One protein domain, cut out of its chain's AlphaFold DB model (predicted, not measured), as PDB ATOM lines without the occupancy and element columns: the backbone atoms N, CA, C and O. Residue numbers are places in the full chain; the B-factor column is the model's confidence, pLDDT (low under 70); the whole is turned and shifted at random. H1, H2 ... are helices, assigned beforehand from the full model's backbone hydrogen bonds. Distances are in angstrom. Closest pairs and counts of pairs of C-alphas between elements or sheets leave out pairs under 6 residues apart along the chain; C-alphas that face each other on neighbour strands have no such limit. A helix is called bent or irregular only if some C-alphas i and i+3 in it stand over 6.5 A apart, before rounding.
ATOM      1  N   TYR A   2     242.812 175.308 151.185       84.75
ATOM      2  CA  TYR A   2     242.166 173.994 151.390       84.75
ATOM      3  C   TYR A   2     240.628 173.999 151.332       84.75
ATOM      4  O   TYR A   2     240.043 173.152 150.666       84.75
ATOM      5  N   LEU A   3     239.965 174.998 151.934       86.06
ATOM      6  CA  LEU A   3     238.501 175.145 151.856       86.06
ATOM      7  C   LEU A   3     237.973 175.304 150.419       86.06
ATOM      8  O   LEU A   3     236.889 174.817 150.116       86.06
ATOM      9  N   LEU A   4     238.726 175.967 149.537       82.81
ATOM     10  CA  LEU A   4     238.357 176.124 148.126       82.81
ATOM     11  C   LEU A   4     238.466 174.799 147.374       82.81
ATOM     12  O   LEU A   4     237.523 174.417 146.692       82.81
ATOM     13  N   LEU A   5     239.582 174.086 147.548       84.38
ATOM     14  CA  LEU A   5     239.808 172.782 146.917       84.38
ATOM     15  C   LEU A   5     238.764 171.758 147.371       84.38
ATOM     16  O   LEU A   5     238.133 171.098 146.552       84.38
ATOM     17  N   ALA A   6     238.500 171.694 148.677       86.25
ATOM     18  CA  ALA A   6     237.443 170.848 149.216       86.25
ATOM     19  C   ALA A   6     236.052 171.277 148.733       86.25
ATOM     20  O   ALA A   6     235.179 170.436 148.563       86.25
ATOM     21  N   GLY A   7     235.840 172.572 148.480       84.44
ATOM     22  CA  GLY A   7     234.605 173.084 147.891       84.44
ATOM     23  C   GLY A   7     234.347 172.571 146.474       84.44
ATOM     24  O   GLY A   7     233.185 172.434 146.104       84.44
ATOM     25  N   VAL A   8     235.396 172.244 145.710       79.56
ATOM     26  CA  VAL A   8     235.276 171.588 144.395       79.56
ATOM     27  C   VAL A   8     234.878 170.119 144.558       79.56
ATOM     28  O   VAL A   8     233.977 169.650 143.876       79.56
ATOM     29  N   LEU A   9     235.495 169.400 145.502       80.88
ATOM     30  CA  LEU A   9     235.203 167.980 145.751       80.88
ATOM     31  C   LEU A   9     233.826 167.751 146.394       80.88
ATOM     32  O   LEU A   9     233.160 166.752 146.138       80.88
ATOM     33  N   PHE A  10     233.391 168.682 147.243       83.56
ATOM     34  CA  PHE A  10     232.116 168.636 147.955       83.56
ATOM     35  C   PHE A  10     231.166 169.714 147.451       83.56
ATOM     36  O   PHE A  10     230.481 170.376 148.232       83.56
ATOM     37  N   GLU A  11     231.100 169.892 146.136       76.69
ATOM     38  CA  GLU A  11     230.344 170.999 145.564       76.69
ATOM     39  C   GLU A  11     228.852 170.966 145.908       76.69
ATOM     40  O   GLU A  11     228.213 172.011 145.914       76.69
ATOM     41  N   GLN A  12     228.299 169.806 146.273       80.06
ATOM     42  CA  GLN A  12     226.888 169.623 146.615       80.06
ATOM     43  C   GLN A  12     226.447 170.293 147.919       80.06
ATOM     44  O   GLN A  12     225.250 170.489 148.125       80.06
ATOM     45  N   ILE A  13     227.380 170.675 148.791       85.38
ATOM     46  CA  ILE A  13     227.075 171.220 150.118       85.38
ATOM     47  C   ILE A  13     227.638 172.637 150.278       85.38
ATOM     48  O   ILE A  13     228.596 173.034 149.627       85.38
ATOM     49  N   GLY A  14     227.031 173.436 151.158       84.94
ATOM     50  CA  GLY A  14     227.517 174.792 151.431       84.94
ATOM     51  C   GLY A  14     228.885 174.797 152.125       84.94
ATOM     52  O   GLY A  14     229.195 173.886 152.894       84.94
ATOM     53  N   TYR A  15     229.666 175.868 151.937       86.94
ATOM     54  CA  TYR A  15     231.032 176.003 152.473       86.94
ATOM     55  C   TYR A  15     231.171 175.730 153.980       86.94
ATOM     56  O   TYR A  15     232.206 175.236 154.407       86.94
ATOM     57  N   ARG A  16     230.141 175.986 154.799       88.00
ATOM     58  CA  ARG A  16     230.164 175.635 156.233       88.00
ATOM     59  C   ARG A  16     230.169 174.122 156.476       88.00
ATOM     60  O   ARG A  16     230.840 173.656 157.387       88.00
ATOM     61  N   ARG A  17     229.450 173.349 155.657       88.38
ATOM     62  CA  ARG A  17     229.473 171.879 155.722       88.38
ATOM     63  C   ARG A  17     230.767 171.317 155.133       88.38
ATOM     64  O   ARG A  17     231.281 170.339 155.659       88.38
ATOM     65  N   VAL A  18     231.319 171.958 154.098       89.88
ATOM     66  CA  VAL A  18     232.666 171.640 153.590       89.88
ATOM     67  C   VAL A  18     233.711 171.852 154.685       89.88
ATOM     68  O   VAL A  18     234.532 170.974 154.922       89.88
ATOM     69  N   TRP A  19     233.641 172.979 155.399       88.62
ATOM     70  CA  TRP A  19     234.502 173.255 156.547       88.62
ATOM     71  C   TRP A  19     234.374 172.183 157.626       88.62
ATOM     72  O   TRP A  19     235.383 171.633 158.046       88.62
ATOM     73  N   ALA A  20     233.144 171.835 158.020       88.56
ATOM     74  CA  ALA A  20     232.906 170.786 159.009       88.56
ATOM     75  C   ALA A  20     233.538 169.443 158.600       88.56
ATOM     76  O   ALA A  20     234.169 168.803 159.432       88.56
ATOM     77  N   ARG A  21     233.441 169.048 157.321       89.31
ATOM     78  CA  ARG A  21     234.109 167.841 156.797       89.31
ATOM     79  C   ARG A  21     235.631 167.943 156.796       89.31
ATOM     80  O   ARG A  21     236.302 166.956 157.056       89.31
ATOM     81  N   LEU A  22     236.177 169.119 156.491       88.69
ATOM     82  CA  LEU A  22     237.625 169.336 156.498       88.69
ATOM     83  C   LEU A  22     238.232 169.188 157.895       88.69
ATOM     84  O   LEU A  22     239.361 168.727 158.012       88.69
ATOM     85  N   VAL A  23     237.501 169.596 158.935       88.56
ATOM     86  CA  VAL A  23     238.011 169.610 160.314       88.56
ATOM     87  C   VAL A  23     237.543 168.421 161.153       88.56
ATOM     88  O   VAL A  23     238.034 168.255 162.263       88.56
ATOM     89  N   SER A  24     236.635 167.573 160.651       86.38
ATOM     90  CA  SER A  24     236.025 166.487 161.436       86.38
ATOM     91  C   SER A  24     237.011 165.420 161.920       86.38
ATOM     92  O   SER A  24     236.680 164.678 162.835       86.38
ATOM     93  N   GLY A  25     238.193 165.322 161.303       82.50
ATOM     94  CA  GLY A  25     239.255 164.388 161.697       82.50
ATOM     95  C   GLY A  25     240.384 165.012 162.523       82.50
ATOM     96  O   GLY A  25     241.348 164.321 162.841       82.50
ATOM     97  N   SER A  35     231.860 182.180 159.678       86.25
ATOM     98  CA  SER A  35     230.579 182.651 159.157       86.25
ATOM     99  C   SER A  35     230.582 182.660 157.621       86.25
ATOM    100  O   SER A  35     231.630 182.699 156.969       86.25
ATOM    101  N   THR A  36     229.397 182.676 157.004       80.44
ATOM    102  CA  THR A  36     229.264 182.766 155.538       80.44
ATOM    103  C   THR A  36     229.909 184.042 154.972       80.44
ATOM    104  O   THR A  36     230.494 184.017 153.884       80.44
ATOM    105  N   SER A  37     229.841 185.155 155.711       83.88
ATOM    106  CA  SER A  37     230.469 186.423 155.327       83.88
ATOM    107  C   SER A  37     231.995 186.352 155.403       83.88
ATOM    108  O   SER A  37     232.650 186.796 154.460       83.88
ATOM    109  N   ALA A  38     232.552 185.722 156.445       85.62
ATOM    110  CA  ALA A  38     233.992 185.518 156.594       85.62
ATOM    111  C   ALA A  38     234.561 184.650 155.462       85.62
ATOM    112  O   ALA A  38     235.566 185.015 154.852       85.62
ATOM    113  N   VAL A  39     233.874 183.556 155.100       83.88
ATOM    114  CA  VAL A  39     234.248 182.745 153.927       83.88
ATOM    115  C   VAL A  39     234.234 183.608 152.666       83.88
ATOM    116  O   VAL A  39     235.224 183.665 151.946       83.88
ATOM    117  N   SER A  40     233.150 184.345 152.419       81.88
ATOM    118  CA  SER A  40     233.024 185.181 151.217       81.88
ATOM    119  C   SER A  40     234.105 186.268 151.120       81.88
ATOM    120  O   SER A  40     234.583 186.559 150.025       81.88
ATOM    121  N   GLN A  41     234.494 186.880 152.242       84.50
ATOM    122  CA  GLN A  41     235.593 187.848 152.312       84.50
ATOM    123  C   GLN A  41     236.947 187.182 152.039       84.50
ATOM    124  O   GLN A  41     237.725 187.691 151.234       84.50
ATOM    125  N   ALA A  42     237.201 186.018 152.642       83.94
ATOM    126  CA  ALA A  42     238.430 185.265 152.427       83.94
ATOM    127  C   ALA A  42     238.590 184.838 150.960       83.94
ATOM    128  O   ALA A  42     239.678 184.978 150.408       83.94
ATOM    129  N   LEU A  43     237.512 184.389 150.307       81.38
ATOM    130  CA  LEU A  43     237.533 184.032 148.885       81.38
ATOM    131  C   LEU A  43     237.917 185.218 147.993       81.38
ATOM    132  O   LEU A  43     238.715 185.052 147.074       81.38
ATOM    133  N   ARG A  44     237.406 186.420 148.293       81.44
ATOM    134  CA  ARG A  44     237.785 187.641 147.564       81.44
ATOM    135  C   ARG A  44     239.258 187.993 147.741       81.44
ATOM    136  O   ARG A  44     239.879 188.427 146.783       81.44
ATOM    137  N   ARG A  45     239.802 187.799 148.944       84.56
ATOM    138  CA  ARG A  45     241.213 188.077 149.240       84.56
ATOM    139  C   ARG A  45     242.162 187.095 148.553       84.56
ATOM    140  O   ARG A  45     243.240 187.497 148.145       84.56
ATOM    141  N   VAL A  46     241.783 185.820 148.460       84.75
ATOM    142  CA  VAL A  46     242.596 184.790 147.790       84.75
ATOM    143  C   VAL A  46     242.691 185.058 146.286       84.75
ATOM    144  O   VAL A  46     243.774 184.956 145.719       84.75
ATOM    145  N   GLY A  47     241.569 185.414 145.652       84.50
ATOM    146  CA  GLY A  47     241.527 185.731 144.226       84.50
ATOM    147  C   GLY A  47     241.909 184.559 143.309       84.50
ATOM    148  O   GLY A  47     242.035 183.408 143.732       84.50
ATOM    149  N   SER A  48     242.063 184.856 142.020       85.50
ATOM    150  CA  SER A  48     242.423 183.878 140.982       85.50
ATOM    151  C   SER A  48     243.920 183.595 140.923       85.50
ATOM    152  O   SER A  48     244.312 182.507 140.512       85.50
ATOM    153  N   ASP A  49     244.756 184.538 141.349       88.38
ATOM    154  CA  ASP A  49     246.209 184.436 141.182       88.38
ATOM    155  C   ASP A  49     246.802 183.358 142.088       88.38
ATOM    156  O   ASP A  49     247.645 182.577 141.654       88.38
ATOM    157  N   ALA A  50     246.274 183.209 143.306       88.88
ATOM    158  CA  ALA A  50     246.643 182.107 144.190       88.88
ATOM    159  C   ALA A  50     246.249 180.733 143.615       88.88
ATOM    160  O   ALA A  50     246.974 179.756 143.791       88.88
ATOM    161  N   LEU A  51     245.110 180.645 142.914       87.75
ATOM    162  CA  LEU A  51     244.688 179.412 142.238       87.75
ATOM    163  C   LEU A  51     245.549 179.127 141.006       87.75
ATOM    164  O   LEU A  51     245.884 177.972 140.770       87.75
ATOM    165  N   ARG A  52     245.951 180.164 140.264       90.06
ATOM    166  CA  ARG A  52     246.895 180.047 139.146       90.06
ATOM    167  C   ARG A  52     248.262 179.558 139.621       90.06
ATOM    168  O   ARG A  52     248.810 178.646 139.015       90.06
ATOM    169  N   ALA A  53     248.784 180.121 140.711       91.25
ATOM    170  CA  ALA A  53     250.045 179.683 141.301       91.25
ATOM    171  C   ALA A  53     249.968 178.221 141.764       91.25
ATOM    172  O   ALA A  53     250.852 177.428 141.452       91.25
ATOM    173  N   LEU A  54     248.879 177.839 142.443       91.25
ATOM    174  CA  LEU A  54     248.664 176.452 142.850       91.25
ATOM    175  C   LEU A  54     248.555 175.507 141.649       91.25
ATOM    176  O   LEU A  54     249.146 174.436 141.681       91.25
ATOM    177  N   PHE A  55     247.824 175.899 140.602       92.25
ATOM    178  CA  PHE A  55     247.751 175.133 139.360       92.25
ATOM    179  C   PHE A  55     249.148 174.919 138.776       92.25
ATOM    180  O   PHE A  55     249.504 173.781 138.514       92.25
ATOM    181  N   GLY A  56     249.973 175.965 138.684       92.25
ATOM    182  CA  GLY A  56     251.349 175.852 138.188       92.25
ATOM    183  C   GLY A  56     252.241 174.895 138.990       92.25
ATOM    184  O   GLY A  56     253.156 174.315 138.421       92.25
ATOM    185  N   LEU A  57     251.968 174.685 140.284       91.69
ATOM    186  CA  LEU A  57     252.707 173.724 141.116       91.69
ATOM    187  C   LEU A  57     252.330 172.262 140.845       91.69
ATOM    188  O   LEU A  57     253.142 171.375 141.090       91.69
ATOM    189  N   VAL A  58     251.093 172.006 140.410       90.50
ATOM    190  CA  VAL A  58     250.558 170.643 140.222       90.50
ATOM    191  C   VAL A  58     250.344 170.273 138.756       90.50
ATOM    192  O   VAL A  58     250.073 169.112 138.453       90.50
ATOM    193  N   ALA A  59     250.425 171.250 137.858       92.88
ATOM    194  CA  ALA A  59     250.300 171.054 136.427       92.88
ATOM    195  C   ALA A  59     251.514 170.305 135.870       92.88
ATOM    196  O   ALA A  59     252.639 170.439 136.352       92.88
TER     197      ALA A  59
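Overview. This is residues 2 to 25 and 35 to 59 of the 285 residues of an uncharacterized protein of Mycobacterium sp. 852002-51759_SCH5129042 (UniProt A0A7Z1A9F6). Two short crossed helices, H1 and H2, sit in the open angle of a long helix, H3, bent into an L, and residues 52 to 59, of which 52 to 58 belong to H3, stick out. The 49 printed residues, with three named helices in the order H1, H2, H3 and no named strand, are all helix in class. The whole is only just loose, close to compact, with a radius of gyration of the C-alphas of 11.7 A and spans of 28 by 22 by 19 A.

Along the chain. H1, residues 2 to 9, begins at C-alpha 2 (242.166, 173.994, 151.390) and is 10.8 A long. H2, residues 15 to 23, is 12.3 A long. H3, residues 36 to 58, was assigned as one helix by its hydrogen bonds but is bent: C-alphas 45 and 48 are 9.3 A apart. Its arms are H3a, residues 36 to 45, 14.5 A, and H3b, residues 48 to 58, 15.6 A, ending at C-alpha 58 (250.558, 170.643, 140.222).

Arrangement. H1 and H2 touch, closest at the C-alphas of Gly 7 and Val 18, 6.2 A, and are only just about perpendicular at 71 degrees. H2 and H3a only just touch, with 3 pairs of C-alphas within 8 A, the closest Arg 16 and Thr 36, 7.2 A. H3b is apart from H1 and H2, and about perpendicular to H3a at 74 degrees. In H1, H2, H3a and H3b every O i to N i+4 pair is within hydrogen-bond range.

Size, cuts and confidence. The C-alphas farthest apart, Ser 35 and Ala 59, are 32.2 A apart. Residues 26 to 34 are not printed; the gap from C-alpha 25 to C-alpha 35 is 20.4 A. The link H1 to H2 is tight. No printed residue is under 70 in pLDDT.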